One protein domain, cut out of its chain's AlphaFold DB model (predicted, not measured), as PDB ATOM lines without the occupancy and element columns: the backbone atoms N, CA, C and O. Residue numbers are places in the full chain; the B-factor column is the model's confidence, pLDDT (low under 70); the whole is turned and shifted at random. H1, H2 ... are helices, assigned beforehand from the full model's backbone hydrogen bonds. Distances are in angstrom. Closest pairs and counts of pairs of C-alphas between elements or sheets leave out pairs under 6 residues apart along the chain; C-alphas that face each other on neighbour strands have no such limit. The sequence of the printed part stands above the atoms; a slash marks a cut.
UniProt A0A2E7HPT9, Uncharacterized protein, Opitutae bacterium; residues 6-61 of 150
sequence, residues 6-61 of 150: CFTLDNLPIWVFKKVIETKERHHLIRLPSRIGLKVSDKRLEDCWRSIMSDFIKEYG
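This is residues 6 to 61 of the 150 residues of an uncharacterized protein of Opitutae bacterium (UniProt A0A2E7HPT9). A long helix, H3, makes most of the longest axis; the short H2 packs on it and joins it to H1, which lies off to one side. At one end a loop sticks out with residues 33 to 39. The printed part has 56 residues with three named helices, H1, H2, H3 in order, and no named strand: all helix. It is compact, radius of gyration of the C-alphas 11.4 A, but elongated, spanning 37 by 21 by 20 A.

H1, residues 14 to 23, begins at C-alpha 14 (4.704, 20.406, -36.212) and is 14.2 A long. H2, residues 26 to 29, is 5.6 A long. H3, residues 42 to 60, is 26.5 A long and ends at C-alpha 60 (14.257, 9.880, -39.423).

H1 and H2 touch; their closest C-alphas, of Val 20 and Arg 26, are 5.7 A apart. H3 touches H2 with residues 45 to 49 alone, closest at the C-alphas of Arg 26 and Leu 45, 6.0 A. H1 and H3 are apart. In H1 and H3 every O i to N i+4 pair is within hydrogen-bond range; H2 is too short for one.

The C-alphas farthest apart, of Arg 35 and Gly 61, are 37.8 A apart. The printed part has no cut. The link from H2 to H3 is long, 12 residues; within it residues 32 to 39 have pLDDT under 70.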
ATOM      1  N   CYS A   6      15.595  28.711 -28.295       83.88
ATOM      2  CA  CYS A   6      15.426  27.944 -29.522       83.88
ATOM      3  C   CYS A   6      14.627  26.669 -29.235       83.88
ATOM      4  O   CYS A   6      14.818  26.048 -28.185       83.88
ATOM      5  N   PHE A   7      13.735  26.296 -30.147       86.69
ATOM      6  CA  PHE A   7      13.106  24.981 -30.094       86.69
ATOM      7  C   PHE A   7      14.139  23.873 -30.358       86.69
ATOM      8  O   PHE A   7      15.156  24.087 -31.014       86.69
ATOM      9  N   THR A   8      13.849  22.686 -29.842       89.00
ATOM     10  CA  THR A   8      14.499  21.419 -30.186       89.00
ATOM     11  C   THR A   8      13.468  20.524 -30.864       89.00
ATOM     12  O   THR A   8      12.266  20.783 -30.770       89.00
ATOM     13  N   LEU A   9      13.910  19.457 -31.529       88.12
ATOM     14  CA  LEU A   9      13.004  18.532 -32.216       88.12
ATOM     15  C   LEU A   9      11.895  17.982 -31.292       88.12
ATOM     16  O   LEU A   9      10.741  17.889 -31.705       88.12
ATOM     17  N   ASP A  10      12.229  17.706 -30.027       88.06
ATOM     18  CA  ASP A  10      11.300  17.172 -29.020       88.06
ATOM     19  C   ASP A  10      10.215  18.160 -28.562       88.06
ATOM     20  O   ASP A  10       9.270  17.754 -27.901       88.06
ATOM     21  N   ASN A  11      10.363  19.462 -28.814       90.56
ATOM     22  CA  ASN A  11       9.436  20.475 -28.294       90.56
ATOM     23  C   ASN A  11       8.943  21.467 -29.350       90.56
ATOM     24  O   ASN A  11       8.244  22.428 -29.000       90.56
ATOM     25  N   LEU A  12       9.332  21.258 -30.608       92.12
ATOM     26  CA  LEU A  12       8.917  22.038 -31.760       92.12
ATOM     27  C   LEU A  12       7.541  21.552 -32.223       92.12
ATOM     28  O   LEU A  12       7.443  20.398 -32.634       92.12
ATOM     29  N   PRO A  13       6.493  22.393 -32.203       93.38
ATOM     30  CA  PRO A  13       5.207  22.021 -32.772       93.38
ATOM     31  C   PRO A  13       5.322  21.783 -34.277       93.38
ATOM     32  O   PRO A  13       5.992  22.550 -34.978       93.38
ATOM     33  N   ILE A  14       4.634  20.762 -34.789       92.62
ATOM     34  CA  ILE A  14       4.704  20.406 -36.212       92.62
ATOM     35  C   ILE A  14       4.240  21.552 -37.118       92.62
ATOM     36  O   ILE A  14       4.826  21.775 -38.174       92.62
ATOM     37  N   TRP A  15       3.259  22.351 -36.684       91.62
ATOM     38  CA  TRP A  15       2.814  23.524 -37.437       91.62
ATOM     39  C   TRP A  15       3.931  24.556 -37.629       91.62
ATOM     40  O   TRP A  15       4.080  25.114 -38.715       91.62
ATOM     41  N   VAL A  16       4.753  24.789 -36.597       90.25
ATOM     42  CA  VAL A  16       5.898  25.708 -36.696       90.25
ATOM     43  C   VAL A  16       6.917  25.163 -37.689       90.25
ATOM     44  O   VAL A  16       7.413  25.910 -38.528       90.25
ATOM     45  N   PHE A  17       7.207  23.864 -37.618       90.06
ATOM     46  CA  PHE A  17       8.135  23.203 -38.532       90.06
ATOM     47  C   PHE A  17       7.671  23.297 -39.991       90.06
ATOM     48  O   PHE A  17       8.440  23.750 -40.838       90.06
ATOM     49  N   LYS A  18       6.397  22.980 -40.267       89.12
ATOM     50  CA  LYS A  18       5.779  23.148 -41.592       89.12
ATOM     51  C   LYS A  18       5.915  24.586 -42.082       89.12
ATOM     52  O   LYS A  18       6.431  24.822 -43.169       89.12
ATOM     53  N   LYS A  19       5.518  25.550 -41.249       88.38
ATOM     54  CA  LYS A  19       5.543  26.964 -41.617       88.38
ATOM     55  C   LYS A  19       6.948  27.432 -41.997       88.38
ATOM     56  O   LYS A  19       7.101  28.127 -42.991       88.38
ATOM     57  N   VAL A  20       7.974  27.020 -41.249       88.50
ATOM     58  CA  VAL A  20       9.377  27.362 -41.545       88.50
ATOM     59  C   VAL A  20       9.841  26.760 -42.876       88.50
ATOM     60  O   VAL A  20      10.601  27.411 -43.591       88.50
ATOM     61  N   ILE A  21       9.393  25.552 -43.229       86.81
ATOM     62  CA  ILE A  21       9.716  24.917 -44.516       86.81
ATOM     63  C   ILE A  21       9.050  25.667 -45.677       86.81
ATOM     64  O   ILE A  21       9.710  25.947 -46.678       86.81
ATOM     65  N   GLU A  22       7.774  26.027 -45.531       84.25
ATOM     66  CA  GLU A  22       6.983  26.678 -46.581       84.25
ATOM     67  C   GLU A  22       7.390  28.135 -46.811       84.25
ATOM     68  O   GLU A  22       7.665  28.540 -47.940       84.25
ATOM     69  N   THR A  23       7.454  28.939 -45.745       83.75
ATOM     70  CA  THR A  23       7.714  30.383 -45.860       83.75
ATOM     71  C   THR A  23       9.200  30.716 -45.880       83.75
ATOM     72  O   THR A  23       9.579  31.828 -46.238       83.75
ATOM     73  N   LYS A  24      10.062  29.768 -45.483       80.88
ATOM     74  CA  LYS A  24      11.497  29.981 -45.216       80.88
ATOM     75  C   LYS A  24      11.769  31.001 -44.098       80.88
ATOM     76  O   LYS A  24      12.923  31.367 -43.867       80.88
ATOM     77  N   GLU A  25      10.743  31.423 -43.355       83.94
ATOM     78  CA  GLU A  25      10.860  32.383 -42.257       83.94
ATOM     79  C   GLU A  25      11.198  31.673 -40.944       83.94
ATOM     80  O   GLU A  25      10.368  31.031 -40.303       83.94
ATOM     81  N   ARG A  26      12.444  31.828 -40.491       83.12
ATOM     82  CA  ARG A  26      12.961  31.119 -39.307       83.12
ATOM     83  C   ARG A  26      12.595  31.775 -37.978       83.12
ATOM     84  O   ARG A  26      12.842  31.185 -36.932       83.12
ATOM     85  N   HIS A  27      11.988  32.962 -37.985       82.31
ATOM     86  CA  HIS A  27      11.627  33.684 -36.757       82.31
ATOM     87  C   HIS A  27      10.687  32.885 -35.842       82.31
ATOM     88  O   HIS A  27      10.707  33.074 -34.627       82.31
ATOM     89  N   HIS A  28       9.923  31.943 -36.400       82.44
ATOM     90  CA  HIS A  28       9.053  31.052 -35.637       82.44
ATOM     91  C   HIS A  28       9.805  30.003 -34.796       82.44
ATOM     92  O   HIS A  28       9.207  29.403 -33.908       82.44
ATOM     93  N   LEU A  29      11.114  29.814 -35.008       82.25
ATOM     94  CA  LEU A  29      11.950  28.849 -34.276       82.25
ATOM     95  C   LEU A  29      12.379  29.318 -32.877       82.25
ATOM     96  O   LEU A  29      13.094  28.599 -32.171       82.25
ATOM     97  N   ILE A  30      11.967  30.511 -32.453       81.69
ATOM     98  CA  ILE A  30      12.317  31.047 -31.140       81.69
ATOM     99  C   ILE A  30      11.060  31.321 -30.333       81.69
ATOM    100  O   ILE A  30      10.189  32.088 -30.738       81.69
ATOM    101  N   ARG A  31      11.016  30.753 -29.123       72.25
ATOM    102  CA  ARG A  31      10.043  31.152 -28.107       72.25
ATOM    103  C   ARG A  31      10.466  32.508 -27.554       72.25
ATOM    104  O   ARG A  31      11.430  32.607 -26.787       72.25
ATOM    105  N   LEU A  32       9.763  33.557 -27.966       65.31
ATOM    106  CA  LEU A  32       9.915  34.880 -27.377       65.31
ATOM    107  C   LEU A  32       9.129  34.923 -26.056       65.31
ATOM    108  O   LEU A  32       7.932  34.637 -26.065       65.31
ATOM    109  N   PRO A  33       9.747  35.280 -24.916       57.84
ATOM    110  CA  PRO A  33       8.972  35.651 -23.737       57.84
ATOM    111  C   PRO A  33       8.140  36.897 -24.082       57.84
ATOM    112  O   PRO A  33       8.683  37.870 -24.606       57.84
ATOM    113  N   SER A  34       6.830  36.850 -23.815       50.47
ATOM    114  CA  SER A  34       5.761  37.680 -24.409       50.47
ATOM    115  C   SER A  34       5.820  39.210 -24.231       50.47
ATOM    116  O   SER A  34       4.778  39.853 -24.316       50.47
ATOM    117  N   ARG A  35       6.965  39.848 -23.965       48.56
ATOM    118  CA  ARG A  35       7.030  41.304 -23.719       48.56
ATOM    119  C   ARG A  35       8.260  42.038 -24.249       48.56
ATOM    120  O   ARG A  35       8.431  43.206 -23.921       48.56
ATOM    121  N   ILE A  36       9.134  41.413 -25.040       54.84
ATOM    122  CA  ILE A  36      10.386  42.072 -25.440       54.84
ATOM    123  C   ILE A  36      10.610  41.910 -26.941       54.84
ATOM    124  O   ILE A  36      10.721  40.789 -27.436       54.84
ATOM    125  N   GLY A  37      10.710  43.043 -27.646       55.78
ATOM    126  CA  GLY A  37      11.153  43.143 -29.039       55.78
ATOM    127  C   GLY A  37      12.620  42.743 -29.178       55.78
ATOM    128  O   GLY A  37      13.500  43.578 -29.371       55.78
ATOM    129  N   LEU A  38      12.896  41.453 -29.004       58.91
ATOM    130  CA  LEU A  38      14.223  40.880 -29.126       58.91
ATOM    131  C   LEU A  38      14.596  40.783 -30.601       58.91
ATOM    132  O   LEU A  38      14.058  39.960 -31.340       58.91
ATOM    133  N   LYS A  39      15.567  41.602 -31.014       64.06
ATOM    134  CA  LYS A  39      16.288  41.389 -32.267       64.06
ATOM    135  C   LYS A  39      17.130  40.127 -32.119       64.06
ATOM    136  O   LYS A  39      18.143  40.121 -31.421       64.06
ATOM    137  N   VAL A  40      16.684  39.047 -32.743       72.12
ATOM    138  CA  VAL A  40      17.483  37.831 -32.885       72.12
ATOM    139  C   VAL A  40      18.330  37.987 -34.142       72.12
ATOM    140  O   VAL A  40      17.805  38.329 -35.193       72.12
ATOM    141  N   SER A  41      19.636  37.738 -34.036       81.44
ATOM    142  CA  SER A  41      20.527  37.699 -35.198       81.44
ATOM    143  C   SER A  41      20.178  36.534 -36.129       81.44
ATOM    144  O   SER A  41      20.015  35.412 -35.643       81.44
ATOM    145  N   ASP A  42      20.213  36.755 -37.442       82.88
ATOM    146  CA  ASP A  42      19.964  35.715 -38.452       82.88
ATOM    147  C   ASP A  42      20.868  34.491 -38.292       82.88
ATOM    148  O   ASP A  42      20.392  33.360 -38.371       82.88
ATOM    149  N   LYS A  43      22.144  34.703 -37.940       86.50
ATOM    150  CA  LYS A  43      23.097  33.620 -37.655       86.50
ATOM    151  C   LYS A  43      22.566  32.644 -36.601       86.50
ATOM    152  O   LYS A  43      22.653  31.437 -36.761       86.50
ATOM    153  N   ARG A  44      21.944  33.161 -35.542       84.44
ATOM    154  CA  ARG A  44      21.393  32.334 -34.463       84.44
ATOM    155  C   ARG A  44      20.151  31.554 -34.899       84.44
ATOM    156  O   ARG A  44      19.951  30.431 -34.445       84.44
ATOM    157  N   LEU A  45      19.312  32.144 -35.750       85.38
ATOM    158  CA  LEU A  45      18.165  31.448 -36.343       85.38
ATOM    159  C   LEU A  45      18.626  30.328 -37.272       85.38
ATOM    160  O   LEU A  45      18.037  29.250 -37.283       85.38
ATOM    161  N   GLU A  46      19.688  30.580 -38.029       87.94
ATOM    162  CA  GLU A  46      20.315  29.583 -38.881       87.94
ATOM    163  C   GLU A  46      20.930  28.443 -38.066       87.94
ATOM    164  O   GLU A  46      20.644  27.285 -38.359       87.94
ATOM    165  N   ASP A  47      21.694  28.744 -37.015       89.38
ATOM    166  CA  ASP A  47      22.283  27.732 -36.131       89.38
ATOM    167  C   ASP A  47      21.195  26.872 -35.463       89.38
ATOM    168  O   ASP A  47      21.297  25.646 -35.419       89.38
ATOM    169  N   CYS A  48      20.101  27.499 -35.015       89.00
ATOM    170  CA  CYS A  48      18.934  26.800 -34.478       89.00
ATOM    171  C   CYS A  48      18.309  25.853 -35.508       89.00
ATOM    172  O   CYS A  48      18.035  24.694 -35.204       89.00
ATOM    173  N   TRP A  49      18.081  26.345 -36.726       91.19
ATOM    174  CA  TRP A  49      17.502  25.543 -37.797       91.19
ATOM    175  C   TRP A  49      18.408  24.373 -38.182       91.19
ATOM    176  O   TRP A  49      17.936  23.247 -38.309       91.19
ATOM    177  N   ARG A  50      19.719  24.616 -38.300       90.94
ATOM    178  CA  ARG A  50      20.724  23.580 -38.577       90.94
ATOM    179  C   ARG A  50      20.716  22.493 -37.506       90.94
ATOM    180  O   ARG A  50      20.752  21.321 -37.859       90.94
ATOM    181  N   SER A  51      20.623  22.867 -36.228       92.25
ATOM    182  CA  SER A  51      20.524  21.902 -35.127       92.25
ATOM    183  C   SER A  51      19.270  21.034 -35.249       92.25
ATOM    184  O   SER A  51      19.380  19.814 -35.231       92.25
ATOM    185  N   ILE A  52      18.095  21.645 -35.446       92.12
ATOM    186  CA  ILE A  52      16.821  20.917 -35.585       92.12
ATOM    187  C   ILE A  52      16.867  19.956 -36.778       92.12
ATOM    188  O   ILE A  52      16.465  18.804 -36.654       92.12
ATOM    189  N   MET A  53      17.378  20.409 -37.925       91.38
ATOM    190  CA  MET A  53      17.488  19.570 -39.119       91.38
ATOM    191  C   MET A  53      18.509  18.445 -38.950       91.38
ATOM    192  O   MET A  53      18.281  17.344 -39.444       91.38
ATOM    193  N   SER A  54      19.612  18.694 -38.243       91.94
ATOM    194  CA  SER A  54      20.590  17.657 -37.908       91.94
ATOM    195  C   SER A  54      19.955  16.562 -37.052       91.94
ATOM    196  O   SER A  54      20.119  15.381 -37.354       91.94
ATOM    197  N   ASP A  55      19.198  16.943 -36.021       91.38
ATOM    198  CA  ASP A  55      18.485  15.994 -35.162       91.38
ATOM    199  C   ASP A  55      17.410  15.233 -35.950       91.38
ATOM    200  O   ASP A  55      17.318  14.011 -35.849       91.38
ATOM    201  N   PHE A  56      16.652  15.933 -36.800       90.50
ATOM    202  CA  PHE A  56      15.635  15.329 -37.660       90.50
ATOM    203  C   PHE A  56      16.229  14.263 -38.592       90.50
ATOM    204  O   PHE A  56      15.730  13.142 -38.650       90.50
ATOM    205  N   ILE A  57      17.318  14.587 -39.297       89.81
ATOM    206  CA  ILE A  57      17.989  13.656 -40.220       89.81
ATOM    207  C   ILE A  57      18.584  12.471 -39.458       89.81
ATOM    208  O   ILE A  57      18.573  11.352 -39.964       89.81
ATOM    209  N   LYS A  58      19.105  12.689 -38.248       90.31
ATOM    210  CA  LYS A  58      19.647  11.608 -37.420       90.31
ATOM    211  C   LYS A  58      18.565  10.609 -37.001       90.31
ATOM    212  O   LYS A  58      18.832   9.412 -36.999       90.31
ATOM    213  N   GLU A  59      17.375  11.096 -36.658       88.50
ATOM    214  CA  GLU A  59      16.268  10.271 -36.161       88.50
ATOM    215  C   GLU A  59      15.485   9.583 -37.294       88.50
ATOM    216  O   GLU A  59      15.182   8.392 -37.224       88.50
ATOM    217  N   TYR A  60      15.167  10.326 -38.358       86.44
ATOM    218  CA  TYR A  60      14.257   9.880 -39.423       86.44
ATOM    219  C   TYR A  60      14.959   9.590 -40.753       86.44
ATOM    220  O   TYR A  60      14.357   9.020 -41.663       86.44
ATOM    221  N   GLY A  61      16.240   9.936 -40.874       86.56
ATOM    222  CA  GLY A  61      16.992   9.807 -42.115       86.56
ATOM    223  C   GLY A  61      16.627  10.871 -43.150       86.56
ATOM    224  O   GLY A  61      16.010  11.897 -42.867       86.56
TER     225      GLY A  61